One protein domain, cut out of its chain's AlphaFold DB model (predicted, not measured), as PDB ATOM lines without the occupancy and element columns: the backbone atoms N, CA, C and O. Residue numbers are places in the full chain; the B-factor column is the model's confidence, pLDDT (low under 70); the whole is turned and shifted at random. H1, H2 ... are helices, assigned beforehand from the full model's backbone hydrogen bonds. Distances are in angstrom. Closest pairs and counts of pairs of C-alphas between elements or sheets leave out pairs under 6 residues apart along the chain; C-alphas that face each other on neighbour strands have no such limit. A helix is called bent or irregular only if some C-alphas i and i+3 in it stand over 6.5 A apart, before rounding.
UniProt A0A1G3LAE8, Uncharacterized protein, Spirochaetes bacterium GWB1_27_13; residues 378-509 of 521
ATOM      1  N   SER A 378      94.209 242.666 239.286       56.75
ATOM      2  CA  SER A 378      94.572 243.976 239.866       56.75
ATOM      3  C   SER A 378      95.619 243.921 240.993       56.75
ATOM      4  O   SER A 378      95.960 244.955 241.565       56.75
ATOM      5  N   ILE A 379      96.107 242.720 241.321       64.75
ATOM      6  CA  ILE A 379      97.148 242.458 242.326       64.75
ATOM      7  C   ILE A 379      98.500 242.142 241.643       64.75
ATOM      8  O   ILE A 379      99.542 242.168 242.286       64.75
ATOM      9  N   LEU A 380      98.495 241.864 240.333       65.12
ATOM     10  CA  LEU A 380      99.673 241.474 239.555       65.12
ATOM     11  C   LEU A 380     100.423 242.688 238.986       65.12
ATOM     12  O   LEU A 380      99.798 243.644 238.523       65.12
ATOM     13  N   SER A 381     101.758 242.619 238.921       75.06
ATOM     14  CA  SER A 381     102.540 243.575 238.124       75.06
ATOM     15  C   SER A 381     102.388 243.309 236.619       75.06
ATOM     16  O   SER A 381     101.891 242.264 236.193       75.06
ATOM     17  N   SER A 382     102.869 244.230 235.781       70.56
ATOM     18  CA  SER A 382     102.921 244.042 234.323       70.56
ATOM     19  C   SER A 382     103.705 242.784 233.914       70.56
ATOM     20  O   SER A 382     103.239 242.035 233.056       70.56
ATOM     21  N   ARG A 383     104.840 242.506 234.575       76.94
ATOM     22  CA  ARG A 383     105.619 241.265 234.408       76.94
ATOM     23  C   ARG A 383     104.780 240.037 234.759       76.94
ATOM     24  O   ARG A 383     104.744 239.078 233.990       76.94
ATOM     25  N   ASP A 384     104.091 240.070 235.896       72.75
ATOM     26  CA  ASP A 384     103.337 238.911 236.381       72.75
ATOM     27  C   ASP A 384     102.090 238.645 235.533       72.75
ATOM     28  O   ASP A 384     101.706 237.492 235.364       72.75
ATOM     29  N   ILE A 385     101.482 239.677 234.935       72.50
ATOM     30  CA  ILE A 385     100.406 239.526 233.943       72.50
ATOM     31  C   ILE A 385     100.911 238.777 232.703       72.50
ATOM     32  O   ILE A 385     100.234 237.861 232.232       72.50
ATOM     33  N   ASP A 386     102.100 239.103 232.191       74.00
ATOM     34  CA  ASP A 386     102.679 238.422 231.024       74.00
ATOM     35  C   ASP A 386     103.112 236.978 231.332       74.00
ATOM     36  O   ASP A 386     103.038 236.106 230.458       74.00
ATOM     37  N   ILE A 387     103.512 236.688 232.574       74.31
ATOM     38  CA  ILE A 387     103.792 235.323 233.042       74.31
ATOM     39  C   ILE A 387     102.481 234.542 233.230       74.31
ATOM     40  O   ILE A 387     102.314 233.482 232.625       74.31
ATOM     41  N   CYS A 388     101.503 235.092 233.955       80.31
ATOM     42  CA  CYS A 388     100.164 234.515 234.119       80.31
ATOM     43  C   CYS A 388      99.471 234.261 232.771       80.31
ATOM     44  O   CYS A 388      98.802 233.246 232.619       80.31
ATOM     45  N   ASN A 389      99.659 235.116 231.759       76.25
ATOM     46  CA  ASN A 389      99.140 234.896 230.404       76.25
ATOM     47  C   ASN A 389      99.732 233.644 229.734       76.25
ATOM     48  O   ASN A 389      99.000 232.868 229.109       76.25
ATOM     49  N   LYS A 390     101.046 233.420 229.872       81.62
ATOM     50  CA  LYS A 390     101.724 232.215 229.361       81.62
ATOM     51  C   LYS A 390     101.233 230.967 230.104       81.62
ATOM     52  O   LYS A 390     100.855 229.986 229.462       81.62
ATOM     53  N   LEU A 391     101.134 231.045 231.435       82.19
ATOM     54  CA  LEU A 391     100.638 229.955 232.278       82.19
ATOM     55  C   LEU A 391      99.163 229.616 231.987       82.19
ATOM     56  O   LEU A 391      98.859 228.452 231.747       82.19
ATOM     57  N   LEU A 392      98.260 230.602 231.906       82.38
ATOM     58  CA  LEU A 392      96.845 230.401 231.544       82.38
ATOM     59  C   LEU A 392      96.688 229.694 230.194       82.38
ATOM     60  O   LEU A 392      95.850 228.806 230.064       82.38
ATOM     61  N   SER A 393      97.505 230.053 229.197       80.38
ATOM     62  CA  SER A 393      97.470 229.426 227.870       80.38
ATOM     63  C   SER A 393      97.820 227.930 227.916       80.38
ATOM     64  O   SER A 393      97.196 227.124 227.220       80.38
ATOM     65  N   LYS A 394      98.773 227.529 228.774       83.81
ATOM     66  CA  LYS A 394      99.132 226.114 228.971       83.81
ATOM     67  C   LYS A 394      98.152 225.379 229.889       83.81
ATOM     68  O   LYS A 394      97.704 224.306 229.502       83.81
ATOM     69  N   LEU A 395      97.732 225.968 231.013       81.88
ATOM     70  CA  LEU A 395      96.688 225.411 231.889       81.88
ATOM     71  C   LEU A 395      95.397 225.118 231.122       81.88
ATOM     72  O   LEU A 395      94.850 224.028 231.240       81.88
ATOM     73  N   HIS A 396      94.941 226.055 230.288       77.56
ATOM     74  CA  HIS A 396      93.788 225.854 229.412       77.56
ATOM     75  C   HIS A 396      94.005 224.666 228.462       77.56
ATOM     76  O   HIS A 396      93.130 223.816 228.325       77.56
ATOM     77  N   LEU A 397      95.161 224.582 227.794       78.69
ATOM     78  CA  LEU A 397      95.468 223.468 226.890       78.69
ATOM     79  C   LEU A 397      95.454 222.115 227.615       78.69
ATOM     80  O   LEU A 397      94.899 221.158 227.079       78.69
ATOM     81  N   VAL A 398      96.016 222.041 228.824       82.12
ATOM     82  CA  VAL A 398      96.040 220.820 229.643       82.12
ATOM     83  C   VAL A 398      94.639 220.455 230.129       82.12
ATOM     84  O   VAL A 398      94.203 219.339 229.886       82.12
ATOM     85  N   TYR A 399      93.890 221.400 230.703       80.50
ATOM     86  CA  TYR A 399      92.521 221.198 231.201       80.50
ATOM     87  C   TYR A 399      91.580 220.584 230.152       80.50
ATOM     88  O   TYR A 399      90.700 219.793 230.490       80.50
ATOM     89  N   TYR A 400      91.764 220.906 228.868       73.25
ATOM     90  CA  TYR A 400      90.980 220.302 227.790       73.25
ATOM     91  C   TYR A 400      91.562 218.998 227.226       73.25
ATOM     92  O   TYR A 400      90.774 218.180 226.757       73.25
ATOM     93  N   LYS A 401      92.879 218.761 227.287       78.31
ATOM     94  CA  LYS A 401      93.501 217.528 226.763       78.31
ATOM     95  C   LYS A 401      93.567 216.376 227.766       78.31
ATOM     96  O   LYS A 401      93.384 215.234 227.365       78.31
ATOM     97  N   ASP A 402      93.838 216.670 229.029       81.19
ATOM     98  CA  ASP A 402      94.088 215.679 230.072       81.19
ATOM     99  C   ASP A 402      92.851 215.543 230.981       81.19
ATOM    100  O   ASP A 402      92.435 216.533 231.598       81.19
ATOM    101  N   PRO A 403      92.213 214.360 231.059       80.19
ATOM    102  CA  PRO A 403      90.992 214.177 231.835       80.19
ATOM    103  C   PRO A 403      91.239 214.152 233.348       80.19
ATOM    104  O   PRO A 403      90.331 214.500 234.101       80.19
ATOM    105  N   ASP A 404      92.426 213.768 233.815       80.75
ATOM    106  CA  ASP A 404      92.720 213.597 235.239       80.75
ATOM    107  C   ASP A 404      93.222 214.899 235.863       80.75
ATOM    108  O   ASP A 404      92.740 215.301 236.927       80.75
ATOM    109  N   ILE A 405      94.035 215.664 235.131       81.81
ATOM    110  CA  ILE A 405      94.342 217.054 235.483       81.81
ATOM    111  C   ILE A 405      93.064 217.907 235.412       81.81
ATOM    112  O   ILE A 405      92.867 218.773 236.267       81.81
ATOM    113  N   ARG A 406      92.128 217.632 234.484       82.94
ATOM    114  CA  ARG A 406      90.793 218.258 234.512       82.94
ATOM    115  C   ARG A 406      90.040 217.912 235.801       82.94
ATOM    116  O   ARG A 406      89.610 218.833 236.490       82.94
ATOM    117  N   LYS A 407      89.911 216.630 236.174       83.06
ATOM    118  CA  LYS A 407      89.258 216.211 237.438       83.06
ATOM    119  C   LYS A 407      89.891 216.890 238.661       83.06
ATOM    120  O   LYS A 407      89.164 217.361 239.535       83.06
ATOM    121  N   PHE A 408      91.223 216.970 238.718       84.56
ATOM    122  CA  PHE A 408      91.964 217.657 239.781       84.56
ATOM    123  C   PHE A 408      91.616 219.152 239.851       84.56
ATOM    124  O   PHE A 408      91.221 219.650 240.907       84.56
ATOM    125  N   LEU A 409      91.681 219.856 238.719       83.94
ATOM    126  CA  LEU A 409      91.379 221.286 238.646       83.94
ATOM    127  C   LEU A 409      89.907 221.591 238.973       83.94
ATOM    128  O   LEU A 409      89.635 222.571 239.660       83.94
ATOM    129  N   ILE A 410      88.963 220.728 238.585       81.69
ATOM    130  CA  ILE A 410      87.542 220.872 238.949       81.69
ATOM    131  C   ILE A 410      87.324 220.716 240.461       81.69
ATOM    132  O   ILE A 410      86.616 221.532 241.053       81.69
ATOM    133  N   LYS A 411      87.966 219.736 241.118       82.44
ATOM    134  CA  LYS A 411      87.931 219.609 242.591       82.44
ATOM    135  C   LYS A 411      88.463 220.877 243.274       82.44
ATOM    136  O   LYS A 411      87.857 221.363 244.229       82.44
ATOM    137  N   LEU A 412      89.556 221.437 242.755       83.31
ATOM    138  CA  LEU A 412      90.182 222.658 243.264       83.31
ATOM    139  C   LEU A 412      89.283 223.895 243.083       83.31
ATOM    140  O   LEU A 412      89.125 224.675 244.022       83.31
ATOM    141  N   PHE A 413      88.639 224.063 241.923       81.50
ATOM    142  CA  PHE A 413      87.715 225.179 241.691       81.50
ATOM    143  C   PHE A 413      86.415 225.056 242.504       81.50
ATOM    144  O   PHE A 413      85.942 226.056 243.039       81.50
ATOM    145  N   HIS A 414      85.879 223.844 242.687       75.69
ATOM    146  CA  HIS A 414      84.732 223.600 243.572       75.69
ATOM    147  C   HIS A 414      85.062 223.886 245.048       75.69
ATOM    148  O   HIS A 414      84.227 224.403 245.792       75.69
ATOM    149  N   SER A 415      86.294 223.596 245.484       75.06
ATOM    150  CA  SER A 415      86.775 223.968 246.820       75.06
ATOM    151  C   SER A 415      86.875 225.491 246.992       75.06
ATOM    152  O   SER A 415      86.492 226.003 248.043       75.06
ATOM    153  N   LEU A 416      87.297 226.225 245.951       69.94
ATOM    154  CA  LEU A 416      87.260 227.693 245.938       69.94
ATOM    155  C   LEU A 416      85.830 228.246 245.975       69.94
ATOM    156  O   LEU A 416      85.577 229.120 246.793       69.94
ATOM    157  N   ASP A 417      84.894 227.730 245.164       63.38
ATOM    158  CA  ASP A 417      83.471 228.118 245.243       63.38
ATOM    159  C   ASP A 417      82.933 227.926 246.669       63.38
ATOM    160  O   ASP A 417      82.361 228.842 247.252       63.38
ATOM    161  N   SER A 418      83.157 226.741 247.249       63.28
ATOM    162  CA  SER A 418      82.690 226.394 248.600       63.28
ATOM    163  C   SER A 418      83.226 227.373 249.653       63.28
ATOM    164  O   SER A 418      82.483 227.811 250.529       63.28
ATOM    165  N   PHE A 419      84.502 227.757 249.539       65.81
ATOM    166  CA  PHE A 419      85.112 228.745 250.424       65.81
ATOM    167  C   PHE A 419      84.579 230.164 250.187       65.81
ATOM    168  O   PHE A 419      84.304 230.871 251.150       65.81
ATOM    169  N   GLU A 420      84.408 230.578 248.929       61.09
ATOM    170  CA  GLU A 420      83.887 231.897 248.546       61.09
ATOM    171  C   GLU A 420      82.433 232.095 249.014       61.09
ATOM    172  O   GLU A 420      82.099 233.178 249.493       61.09
ATOM    173  N   TYR A 421      81.589 231.056 248.968       52.25
ATOM    174  CA  TYR A 421      80.214 231.109 249.480       52.25
ATOM    175  C   TYR A 421      80.126 231.151 251.018       52.25
ATOM    176  O   TYR A 421      79.335 231.932 251.547       52.25
ATOM    177  N   SER A 422      80.939 230.372 251.744       50.44
ATOM    178  CA  SER A 422      80.932 230.340 253.223       50.44
ATOM    179  C   SER A 422      81.949 231.293 253.879       50.44
ATOM    180  O   SER A 422      82.133 231.252 255.095       50.44
ATOM    181  N   ILE A 423      82.589 232.206 253.134       52.56
ATOM    182  CA  ILE A 423      83.649 233.093 253.664       52.56
ATOM    183  C   ILE A 423      83.203 233.974 254.848       52.56
ATOM    184  O   ILE A 423      84.024 234.386 255.666       52.56
ATOM    185  N   HIS A 424      81.902 234.248 254.961       50.56
ATOM    186  CA  HIS A 424      81.303 235.012 256.059       50.56
ATOM    187  C   HIS A 424      81.011 234.169 257.316       50.56
ATOM    188  O   HIS A 424      80.761 234.736 258.376       50.56
ATOM    189  N   GLU A 425      81.044 232.839 257.206       51.38
ATOM    190  CA  GLU A 425      80.804 231.890 258.304       51.38
ATOM    191  C   GLU A 425      82.109 231.449 258.995       51.38
ATOM    192  O   GLU A 425      82.070 230.958 260.123       51.38
ATOM    193  N   TYR A 426      83.262 231.630 258.339       54.53
ATOM    194  CA  TYR A 426      84.576 231.218 258.845       54.53
ATOM    195  C   TYR A 426      85.249 232.260 259.751       54.53
ATOM    196  O   TYR A 426      85.191 233.467 259.495       54.53
ATOM    197  N   SER A 427      85.986 231.782 260.760       72.81
ATOM    198  CA  SER A 427      86.939 232.601 261.524       72.81
ATOM    199  C   SER A 427      88.161 232.992 260.678       72.81
ATOM    200  O   SER A 427      88.462 232.356 259.667       72.81
ATOM    201  N   GLU A 428      88.913 234.018 261.095       70.88
ATOM    202  CA  GLU A 428      90.166 234.396 260.413       70.88
ATOM    203  C   GLU A 428      91.203 233.260 260.427       70.88
ATOM    204  O   GLU A 428      91.876 233.018 259.427       70.88
ATOM    205  N   GLU A 429      91.254 232.483 261.511       78.75
ATOM    206  CA  GLU A 429      92.069 231.270 261.610       78.75
ATOM    207  C   GLU A 429      91.672 230.225 260.551       78.75
ATOM    208  O   GLU A 429      92.527 229.660 259.873       78.75
ATOM    209  N   GLN A 430      90.370 229.995 260.343       69.62
ATOM    210  CA  GLN A 430      89.871 229.078 259.311       69.62
ATOM    211  C   GLN A 430      90.171 229.585 257.890       69.62
ATOM    212  O   GLN A 430      90.493 228.783 257.013       69.62
ATOM    213  N   LYS A 431      90.128 230.906 257.660       72.12
ATOM    214  CA  LYS A 431      90.495 231.528 256.374       72.12
ATOM    215  C   LYS A 431      91.983 231.374 256.068       72.12
ATOM    216  O   LYS A 431      92.338 231.007 254.946       72.12
ATOM    217  N   GLU A 432      92.848 231.603 257.053       78.44
ATOM    218  CA  GLU A 432      94.294 231.445 256.886       78.44
ATOM    219  C   GLU A 432      94.679 229.962 256.748       78.44
ATOM    220  O   GLU A 432      95.423 229.610 255.833       78.44
ATOM    221  N   ASN A 433      94.076 229.062 257.534       79.81
ATOM    222  CA  ASN A 433      94.236 227.613 257.368       79.81
ATOM    223  C   ASN A 433      93.787 227.132 255.976       79.81
ATOM    224  O   ASN A 433      94.487 226.335 255.349       79.81
ATOM    225  N   PHE A 434      92.669 227.639 255.439       78.88
ATOM    226  CA  PHE A 434      92.256 227.339 254.064       78.88
ATOM    227  C   PHE A 434      93.278 227.846 253.037       78.88
ATOM    228  O   PHE A 434      93.656 227.105 252.133       78.88
ATOM    229  N   LYS A 435      93.776 229.079 253.185       77.31
ATOM    230  CA  LYS A 435      94.806 229.674 252.314       77.31
ATOM    231  C   LYS A 435      96.111 228.868 252.325       77.31
ATOM    232  O   LYS A 435      96.638 228.577 251.250       77.31
ATOM    233  N   VAL A 436      96.587 228.458 253.502       78.69
ATOM    234  CA  VAL A 436      97.774 227.605 253.672       78.69
ATOM    235  C   VAL A 436      97.554 226.223 253.054       78.69
ATOM    236  O   VAL A 436      98.411 225.745 252.314       78.69
ATOM    237  N   ASN A 437      96.404 225.587 253.287       80.38
ATOM    238  CA  ASN A 437      96.110 224.264 252.726       80.38
ATOM    239  C   ASN A 437      95.912 224.304 251.202       80.38
ATOM    240  O   ASN A 437      96.410 223.428 250.502       80.38
ATOM    241  N   PHE A 438      95.282 225.352 250.666       79.06
ATOM    242  CA  PHE A 438      95.167 225.598 249.225       79.06
ATOM    243  C   PHE A 438      96.545 225.772 248.569       79.06
ATOM    244  O   PHE A 438      96.805 225.183 247.521       79.06
ATOM    245  N   GLN A 439      97.452 226.528 249.198       73.44
ATOM    246  CA  GLN A 439      98.838 226.632 248.738       73.44
ATOM    247  C   GLN A 439      99.557 225.280 248.808       73.44
ATOM    248  O   GLN A 439     100.150 224.883 247.810       73.44
ATOM    249  N   LYS A 440      99.458 224.545 249.925       76.69
ATOM    250  CA  LYS A 440     100.041 223.199 250.061       76.69
ATOM    251  C   LYS A 440      99.572 222.267 248.943       76.69
ATOM    252  O   LYS A 440     100.421 221.746 248.244       76.69
ATOM    253  N   ILE A 441      98.266 222.139 248.697       76.44
ATOM    254  CA  ILE A 441      97.694 221.248 247.663       76.44
ATOM    255  C   ILE A 441      98.186 221.581 246.240       76.44
ATOM    256  O   ILE A 441      98.266 220.693 245.397       76.44
ATOM    257  N   ILE A 442      98.526 222.843 245.955       72.31
ATOM    258  CA  ILE A 442      99.090 223.264 244.658       72.31
ATOM    259  C   ILE A 442     100.612 223.047 244.597       72.31
ATOM    260  O   ILE A 442     101.154 222.825 243.518       72.31
ATOM    261  N   LEU A 443     101.294 223.142 245.742       68.94
ATOM    262  CA  LEU A 443     102.744 222.985 245.896       68.94
ATOM    263  C   LEU A 443     103.179 221.532 246.166       68.94
ATOM    264  O   LEU A 443     104.380 221.259 246.173       68.94
ATOM    265  N   ASP A 444     102.233 220.628 246.422       67.38
ATOM    266  CA  ASP A 444     102.487 219.233 246.765       67.38
ATOM    267  C   ASP A 444     102.998 218.456 245.544       67.38
ATOM    268  O   ASP A 444     102.421 218.497 244.457       67.38
ATOM    269  N   ASN A 445     104.108 217.744 245.732       53.53
ATOM    270  CA  ASN A 445     104.718 216.916 244.696       53.53
ATOM    271  C   ASN A 445     104.214 215.462 244.715       53.53
ATOM    272  O   ASN A 445     104.576 214.700 243.817       53.53
ATOM    273  N   SER A 446     103.422 215.072 245.722       50.62
ATOM    274  CA  SER A 446     102.921 213.708 245.913       50.62
ATOM    275  C   SER A 446     101.764 213.337 244.967       50.62
ATOM    276  O   SER A 446     101.196 214.173 244.262       50.62
ATOM    277  N   ASN A 447     101.442 212.041 244.932       46.47
ATOM    278  CA  ASN A 447     100.882 211.283 243.798       46.47
ATOM    279  C   ASN A 447      99.555 211.748 243.147       46.47
ATOM    280  O   ASN A 447      99.107 211.096 242.207       46.47
ATOM    281  N   ASN A 448      98.894 212.817 243.599       52.00
ATOM    282  CA  ASN A 448      97.564 213.196 243.097       52.00
ATOM    283  C   ASN A 448      97.577 213.988 241.773       52.00
ATOM    284  O   ASN A 448      96.727 213.735 240.923       52.00
ATOM    285  N   CYS A 449      98.481 214.962 241.608       61.25
ATOM    286  CA  CYS A 449      98.717 215.696 240.351       61.25
ATOM    287  C   CYS A 449      99.899 216.663 240.526       61.25
ATOM    288  O   CYS A 449      99.746 217.703 241.168       61.25
ATOM    289  N   ASN A 450     101.063 216.383 239.930       74.75
ATOM    290  CA  ASN A 450     102.217 217.286 240.023       74.75
ATOM    291  C   ASN A 450     102.105 218.461 239.028       74.75
ATOM    292  O   ASN A 450     102.839 218.569 238.041       74.75
ATOM    293  N   LEU A 451     101.134 219.343 239.280       80.56
ATOM    294  CA  LEU A 451     100.787 220.450 238.391       80.56
ATOM    295  C   LEU A 451     101.961 221.415 238.170       80.56
ATOM    296  O   LEU A 451     102.084 221.980 237.087       80.56
ATOM    297  N   ILE A 452     102.840 221.599 239.159       82.00
ATOM    298  CA  ILE A 452     103.981 222.517 239.043       82.00
ATOM    299  C   ILE A 452     105.032 221.979 238.074       82.00
ATOM    300  O   ILE A 452     105.413 222.713 237.163       82.00
ATOM    301  N   ASN A 453     105.445 220.713 238.181       81.44
ATOM    302  CA  ASN A 453     106.428 220.152 237.248       81.44
ATOM    303  C   ASN A 453     105.861 220.041 235.822       81.44
ATOM    304  O   ASN A 453     106.581 220.295 234.855       81.44
ATOM    305  N   ILE A 454     104.557 219.781 235.683       84.06
ATOM    306  CA  ILE A 454     103.837 219.846 234.399       84.06
ATOM    307  C   ILE A 454     103.845 221.277 233.832       84.06
ATOM    308  O   ILE A 454     104.076 221.485 232.643       84.06
ATOM    309  N   MET A 455     103.637 222.294 234.668       85.06
ATOM    310  CA  MET A 455     103.652 223.690 234.224       85.06
ATOM    311  C   MET A 455     105.061 224.223 233.935       85.06
ATOM    312  O   MET A 455     105.194 225.071 233.049       85.06
ATOM    313  N   ILE A 456     106.099 223.702 234.599       85.56
ATOM    314  CA  ILE A 456     107.511 223.949 234.273       85.56
ATOM    315  C   ILE A 456     107.858 223.332 232.911       85.56
ATOM    316  O   ILE A 456     108.299 224.056 232.018       85.56
ATOM    317  N   SER A 457     107.591 222.038 232.701       85.19
ATOM    318  CA  SER A 457     107.924 221.350 231.442       85.19
ATOM    319  C   SER A 457     107.170 221.919 230.235       85.19
ATOM    320  O   SER A 457     107.714 222.003 229.135       85.19
ATOM    321  N   LEU A 458     105.943 222.413 230.435       85.69
ATOM    322  CA  LEU A 458     105.181 223.116 229.404       85.69
ATOM    323  C   LEU A 458     105.636 224.564 229.168       85.69
ATOM    324  O   LEU A 458     105.222 225.150 228.163       85.69
ATOM    325  N   ASN A 459     106.463 225.162 230.029       85.75
ATOM    326  CA  ASN A 459     106.947 226.540 229.888       85.75
ATOM    327  C   ASN A 459     108.467 226.670 230.140       85.75
ATOM    328  O   ASN A 459     108.870 227.488 230.965       85.75
ATOM    329  N   PRO A 460     109.338 225.981 229.376       84.62
ATOM    330  CA  PRO A 460     110.791 225.968 229.610       84.62
ATOM    331  C   PRO A 460     111.492 227.326 229.389       84.62
ATOM    332  O   PRO A 460     112.687 227.450 229.620       84.62
ATOM    333  N   LYS A 461     110.761 228.355 228.933       85.19
ATOM    334  CA  LYS A 461     111.229 229.748 228.788       85.19
ATOM    335  C   LYS A 461     110.782 230.663 229.945       85.19
ATOM    336  O   LYS A 461     110.802 231.884 229.801       85.19
ATOM    337  N   LEU A 462     110.310 230.095 231.054       86.44
ATOM    338  CA  LEU A 462     109.964 230.801 232.289       86.44
ATOM    339  C   LEU A 462     110.804 230.254 233.445       86.44
ATOM    340  O   LEU A 462     111.067 229.056 233.509       86.44
ATOM    341  N   ASN A 463     111.185 231.125 234.380       82.00
ATOM    342  CA  ASN A 463     111.884 230.714 235.592       82.00
ATOM    343  C   ASN A 463     110.949 229.850 236.473       82.00
ATOM    344  O   ASN A 463     109.856 230.320 236.805       82.00
ATOM    345  N   PRO A 464     111.348 228.632 236.894       83.69
ATOM    346  CA  PRO A 464     110.557 227.794 237.797       83.69
ATOM    347  C   PRO A 464     110.091 228.485 239.089       83.69
ATOM    348  O   PRO A 464     109.001 228.168 239.566       83.69
ATOM    349  N   SER A 465     110.839 229.458 239.634       80.19
ATOM    350  CA  SER A 465     110.382 230.241 240.798       80.19
ATOM    351  C   SER A 465     109.134 231.065 240.489       80.19
ATOM    352  O   SER A 465     108.191 231.087 241.275       80.19
ATOM    353  N   ASP A 466     109.100 231.707 239.321       76.69
ATOM    354  CA  ASP A 466     107.988 232.557 238.895       76.69
ATOM    355  C   ASP A 466     106.736 231.704 238.658       76.69
ATOM    356  O   ASP A 466     105.630 232.102 239.025       76.69
ATOM    357  N   ILE A 467     106.911 230.489 238.120       79.25
ATOM    358  CA  ILE A 467     105.834 229.501 237.975       79.25
ATOM    359  C   ILE A 467     105.307 229.090 239.356       79.25
ATOM    360  O   ILE A 467     104.106 229.196 239.599       79.25
ATOM    361  N   LYS A 468     106.192 228.677 240.276       79.94
ATOM    362  CA  LYS A 468     105.832 228.248 241.640       79.94
ATOM    363  C   LYS A 468     105.087 229.337 242.422       79.94
ATOM    364  O   LYS A 468     104.146 229.027 243.147       79.94
ATOM    365  N   ASN A 469     105.473 230.600 242.247       78.81
ATOM    366  CA  ASN A 469     104.862 231.733 242.939       78.81
ATOM    367  C   ASN A 469     103.512 232.145 242.324       78.81
ATOM    368  O   ASN A 469     102.558 232.423 243.051       78.81
ATOM    369  N   LEU A 470     103.400 232.174 240.990       80.38
ATOM    370  CA  LEU A 470     102.217 232.707 240.302       80.38
ATOM    371  C   LEU A 470     101.138 231.661 239.996       80.38
ATOM    372  O   LEU A 470      99.989 232.046 239.762       80.38
ATOM    373  N   ILE A 471     101.437 230.356 240.023       82.06
ATOM    374  CA  ILE A 471     100.476 229.296 239.661       82.06
ATOM    375  C   ILE A 471      99.171 229.362 240.476       82.06
ATOM    376  O   ILE A 471      98.086 229.261 239.905       82.06
ATOM    377  N   ALA A 472      99.242 229.638 241.781       77.25
ATOM    378  CA  ALA A 472      98.059 229.719 242.643       77.25
ATOM    379  C   ALA A 472      97.146 230.919 242.312       77.25
ATOM    380  O   ALA A 472      95.921 230.798 242.376       77.25
ATOM    381  N   ILE A 473      97.719 232.059 241.907       74.81
ATOM    382  CA  ILE A 473      96.953 233.230 241.444       74.81
ATOM    383  C   ILE A 473      96.417 232.979 240.027       74.81
ATOM    384  O   ILE A 473      95.258 233.272 239.738       74.81
ATOM    385  N   THR A 474      97.225 232.349 239.170       77.56
ATOM    386  CA  THR A 474      96.845 231.936 237.810       77.56
ATOM    387  C   THR A 474      95.602 231.040 237.832       77.56
ATOM    388  O   THR A 474      94.682 231.252 237.044       77.56
ATOM    389  N   LEU A 475      95.521 230.090 238.771       82.31
ATOM    390  CA  LEU A 475      94.356 229.217 238.958       82.31
ATOM    391  C   LEU A 475      93.098 229.973 239.413       82.31
ATOM    392  O   LEU A 475      92.010 229.693 238.914       82.31
ATOM    393  N   ARG A 476      93.227 230.971 240.295       76.31
ATOM    394  CA  ARG A 476      92.091 231.824 240.698       76.31
ATOM    395  C   ARG A 476      91.582 232.680 239.536       76.31
ATOM    396  O   ARG A 476      90.379 232.750 239.313       76.31
ATOM    397  N   ILE A 477      92.488 233.236 238.729       72.00
ATOM    398  CA  ILE A 477      92.134 233.941 237.487       72.00
ATOM    399  C   ILE A 477      91.490 232.976 236.472       72.00
ATOM    400  O   ILE A 477      90.579 233.366 235.743       72.00
ATOM    401  N   MET A 478      91.916 231.708 236.428       76.81
ATOM    402  CA  MET A 478      91.302 230.678 235.583       76.81
ATOM    403  C   MET A 478      89.850 230.388 235.998       76.81
ATOM    404  O   MET A 478      88.985 230.358 235.122       76.81
ATOM    405  N   LYS A 479      89.567 230.267 237.306       79.62
ATOM    406  CA  LYS A 479      88.200 230.180 237.857       79.62
ATOM    407  C   LYS A 479      87.361 231.404 237.469       79.62
ATOM    408  O   LYS A 479      86.322 231.244 236.838       79.62
ATOM    409  N   GLU A 480      87.859 232.614 237.748       71.81
ATOM    410  CA  GLU A 480      87.195 233.896 237.435       71.81
ATOM    411  C   GLU A 480      86.770 233.972 235.950       71.81
ATOM    412  O   GLU A 480      85.673 234.419 235.615       71.81
ATOM    413  N   LYS A 481      87.610 233.456 235.043       72.19
ATOM    414  CA  LYS A 481      87.338 233.379 233.597       72.19
ATOM    415  C   LYS A 481      86.302 232.320 233.211       72.19
ATOM    416  O   LYS A 481      85.531 232.567 232.283       72.19
ATOM    417  N   ILE A 482      86.259 231.179 233.900       71.44
ATOM    418  CA  ILE A 482      85.214 230.158 233.710       71.44
ATOM    419  C   ILE A 482      83.864 230.705 234.190       71.44
ATOM    420  O   ILE A 482      82.890 230.634 233.444       71.44
ATOM    421  N   ASP A 483      83.819 231.334 235.367       67.50
ATOM    422  CA  ASP A 483      82.604 231.938 235.927       67.50
ATOM    423  C   ASP A 483      82.040 233.036 234.995       67.50
ATOM    424  O   ASP A 483      80.864 233.006 234.622       67.50
ATOM    425  N   VAL A 484      82.891 233.946 234.500       67.56
ATOM    426  CA  VAL A 484      82.501 234.968 233.504       67.56
ATOM    427  C   VAL A 484      82.066 234.353 232.165       67.56
ATOM    428  O   VAL A 484      81.178 234.891 231.500       67.56
ATOM    429  N   GLY A 485      82.660 233.232 231.747       64.38
ATOM    430  CA  GLY A 485      82.232 232.492 230.558       64.38
ATOM    431  C   GLY A 485      80.863 231.824 230.729       64.38
ATOM    432  O   GLY A 485      80.056 231.823 229.797       64.38
ATOM    433  N   PHE A 486      80.568 231.313 231.926       67.50
ATOM    434  CA  PHE A 486      79.300 230.663 232.253       67.50
ATOM    435  C   PHE A 486      78.141 231.661 232.234       67.50
ATOM    436  O   PHE A 486      77.154 231.447 231.530       67.50
ATOM    437  N   GLU A 487      78.305 232.810 232.895       65.25
ATOM    438  CA  GLU A 487      77.304 233.889 232.919       65.25
ATOM    439  C   GLU A 487      77.085 234.559 231.550       65.25
ATOM    440  O   GLU A 487      76.071 235.226 231.330       65.25
ATOM    441  N   ARG A 488      78.002 234.360 230.591       65.81
ATOM    442  CA  ARG A 488      77.776 234.691 229.174       65.81
ATOM    443  C   ARG A 488      76.958 233.612 228.464       65.81
ATOM    444  O   ARG A 488      75.984 233.958 227.802       65.81
ATOM    445  N   LYS A 489      77.294 232.323 228.622       63.25
ATOM    446  CA  LYS A 489      76.553 231.216 227.981       63.25
ATOM    447  C   LYS A 489      75.113 231.075 228.493       63.25
ATOM    448  O   LYS A 489      74.220 230.853 227.679       63.25
ATOM    449  N   LYS A 490      74.854 231.282 229.791       62.28
ATOM    450  CA  LYS A 490      73.495 231.273 230.379       62.28
ATOM    451  C   LYS A 490      72.508 232.208 229.677       62.28
ATOM    452  O   LYS A 490      71.335 231.885 229.570       62.28
ATOM    453  N   LYS A 491      72.982 233.361 229.191       62.34
ATOM    454  CA  LYS A 491      72.157 234.369 228.498       62.34
ATOM    455  C   LYS A 491      71.797 233.988 227.057       62.34
ATOM    456  O   LYS A 491      71.074 234.731 226.409       62.34
ATOM    457  N   ILE A 492      72.341 232.876 226.562       60.66
ATOM    458  CA  ILE A 492      72.175 232.374 225.193       60.66
ATOM    459  C   ILE A 492      71.502 230.988 225.212       60.66
ATOM    460  O   ILE A 492      70.768 230.648 224.292       60.66
ATOM    461  N   ILE A 493      71.732 230.186 226.257       57.47
ATOM    462  CA  ILE A 493      71.257 228.801 226.370       57.47
ATOM    463  C   ILE A 493      70.374 228.665 227.617       57.47
ATOM    464  O   ILE A 493      70.879 228.518 228.731       57.47
ATOM    465  N   HIS A 494      69.051 228.659 227.430       54.12
ATOM    466  CA  HIS A 494      68.077 228.566 228.529       54.12
ATOM    467  C   HIS A 494      68.229 227.298 229.389       54.12
ATOM    468  O   HIS A 494      68.047 227.363 230.603       54.12
ATOM    469  N   ALA A 495      68.653 226.169 228.809       51.03
ATOM    470  CA  ALA A 495      68.942 224.949 229.570       51.03
ATOM    471  C   ALA A 495      70.033 225.161 230.645       51.03
ATOM    472  O   ALA A 495      69.897 224.672 231.762       51.03
ATOM    473  N   LEU A 496      71.065 225.968 230.356       49.41
ATOM    474  CA  LEU A 496      72.120 226.313 231.320       49.41
ATOM    475  C   LEU A 496      71.667 227.318 232.388       49.41
ATOM    476  O   LEU A 496      72.274 227.387 233.457       49.41
ATOM    477  N   ALA A 497      70.618 228.101 232.123       47.28
ATOM    478  CA  ALA A 497      69.998 228.954 233.137       47.28
ATOM    479  C   ALA A 497      69.165 228.138 234.146       47.28
ATOM    480  O   ALA A 497      69.081 228.523 235.309       47.28
ATOM    481  N   ASN A 498      68.622 226.994 233.711       39.47
ATOM    482  CA  ASN A 498      67.804 226.082 234.517       39.47
ATOM    483  C   ASN A 498      68.609 224.929 235.158       39.47
ATOM    484  O   ASN A 498      68.023 224.050 235.789       39.47
ATOM    485  N   SER A 499      69.936 224.903 234.997       37.88
ATOM    486  CA  SER A 499      70.780 223.838 235.546       37.88
ATOM    487  C   SER A 499      71.031 224.006 237.043       37.88
ATOM    488  O   SER A 499      71.538 225.031 237.503       37.88
ATOM    489  N   PHE A 500      70.731 222.951 237.801       40.19
ATOM    490  CA  PHE A 500      70.967 222.870 239.246       40.19
ATOM    491  C   PHE A 500      72.341 222.282 239.612       40.19
ATOM    492  O   PHE A 500      72.650 222.158 240.796       40.19
ATOM    493  N   ASN A 501      73.173 221.907 238.632       52.38
ATOM    494  CA  ASN A 501      74.471 221.281 238.883       52.38
ATOM    495  C   ASN A 501      75.602 222.335 238.935       52.38
ATOM    496  O   ASN A 501      76.037 222.811 237.882       52.38
ATOM    497  N   PRO A 502      76.157 222.673 240.120       54.91
ATOM    498  CA  PRO A 502      77.199 223.697 240.239       54.91
ATOM    499  C   PRO A 502      78.524 223.303 239.571       54.91
ATOM    500  O   PRO A 502      79.362 224.171 239.334       54.91
ATOM    501  N   LEU A 503      78.725 222.021 239.239       62.19
ATOM    502  CA  LEU A 503      79.906 221.557 238.510       62.19
ATOM    503  C   LEU A 503      79.788 221.749 236.992       62.19
ATOM    504  O   LEU A 503      80.799 221.716 236.295       62.19
ATOM    505  N   GLU A 504      78.587 221.955 236.448       62.53
ATOM    506  CA  GLU A 504      78.372 221.955 234.996       62.53
ATOM    507  C   GLU A 504      79.076 223.122 234.283       62.53
ATOM    508  O   GLU A 504      79.585 222.957 233.169       62.53
ATOM    509  N   LYS A 505      79.240 224.262 234.973       68.69
ATOM    510  CA  LYS A 505      80.073 225.388 234.509       68.69
ATOM    511  C   LYS A 505      81.512 224.980 234.198       68.69
ATOM    512  O   LYS A 505      82.118 225.519 233.276       68.69
ATOM    513  N   TYR A 506      82.049 223.991 234.908       66.31
ATOM    514  CA  TYR A 506      83.398 223.491 234.678       66.31
ATOM    515  C   TYR A 506      83.480 222.503 233.506       66.31
ATOM    516  O   TYR A 506      84.529 222.407 232.865       66.31
ATOM    517  N   TYR A 507      82.387 221.809 233.179       63.12
ATOM    518  CA  TYR A 507      82.352 220.825 232.092       63.12
ATOM    519  C   TYR A 507      81.964 221.415 230.723       63.12
ATOM    520  O   TYR A 507      82.453 220.920 229.709       63.12
ATOM    521  N   GLN A 508      81.142 222.475 230.661       58.69
ATOM    522  CA  GLN A 508      80.572 222.979 229.392       58.69
ATOM    523  C   GLN A 508      81.139 224.330 228.880       58.69
ATOM    524  O   GLN A 508      80.859 224.758 227.748       58.69
ATOM    525  N   VAL A 509      81.947 225.051 229.667       55.78
ATOM    526  CA  VAL A 509      82.349 226.446 229.359       55.78
ATOM    527  C   VAL A 509      83.674 226.538 228.586       55.78
ATOM    528  O   VAL A 509      84.669 227.112 229.022       55.78
TER     529      VAL A 509
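Overview. This is residues 378 to 509 of the 521 residues of an uncharacterized protein of Spirochaetes bacterium GWB1_27_13 (UniProt A0A1G3LAE8). A long, kinked helix, H5, runs through the domain along its longest axis; H1 crosses it, and H2 and H3 make a two-legged arm, H3 folding back from the far end of H2 to meet H5 near its kink. Short H4 packs beside the first residues of H5, and beyond the other end of H5 the chain turns through H6 and folds back to H7. The 132 printed residues, all helix in class, hold seven named helices, H1 to H7 in order, and no named strand. The whole is compact, with a radius of gyration of the C-alphas of 15.6 A and spans of 44 by 36 by 34 A.

Along the chain. H1, residues 382 to 401, begins at C-alpha 382 (102.921, 244.042, 234.323) and is 29.1 A long. H2, residues 403 to 422, is 28.6 A long, and H3, residues 428 to 443, 22.3 A. H4 is residues 451 to 457. H5, residues 464 to 489, is 35.6 A long and ends at C-alpha 489 (76.553, 231.216, 227.981); it is irregular, with C-alphas 469 and 472 7.1 A apart, and has a kink of 48 degrees near residue 471. H6 is residues 494 to 497 and H7 residues 504 to 508.

Arrangement. H5 is the hub, touching H1, H3, H4 and H7; the closest C-alphas are Cys 388 and Thr 474 at 5.6 A, Ile 442 and Ala 472 at 6.8 A, Ile 456 and Pro 464 at 6.0 A, and Phe 486 and Lys 505 at 5.8 A. H1 and H5 stand at a steep tilt of 66 degrees. H2 and H3 are near each other. H5 has 20 of 22 O i to N i+4 pairs within hydrogen-bond range.

Size, cuts and confidence. The printed part has no cut and no long link. Confidence is under 70 in 49 residues, among them 483 to 509.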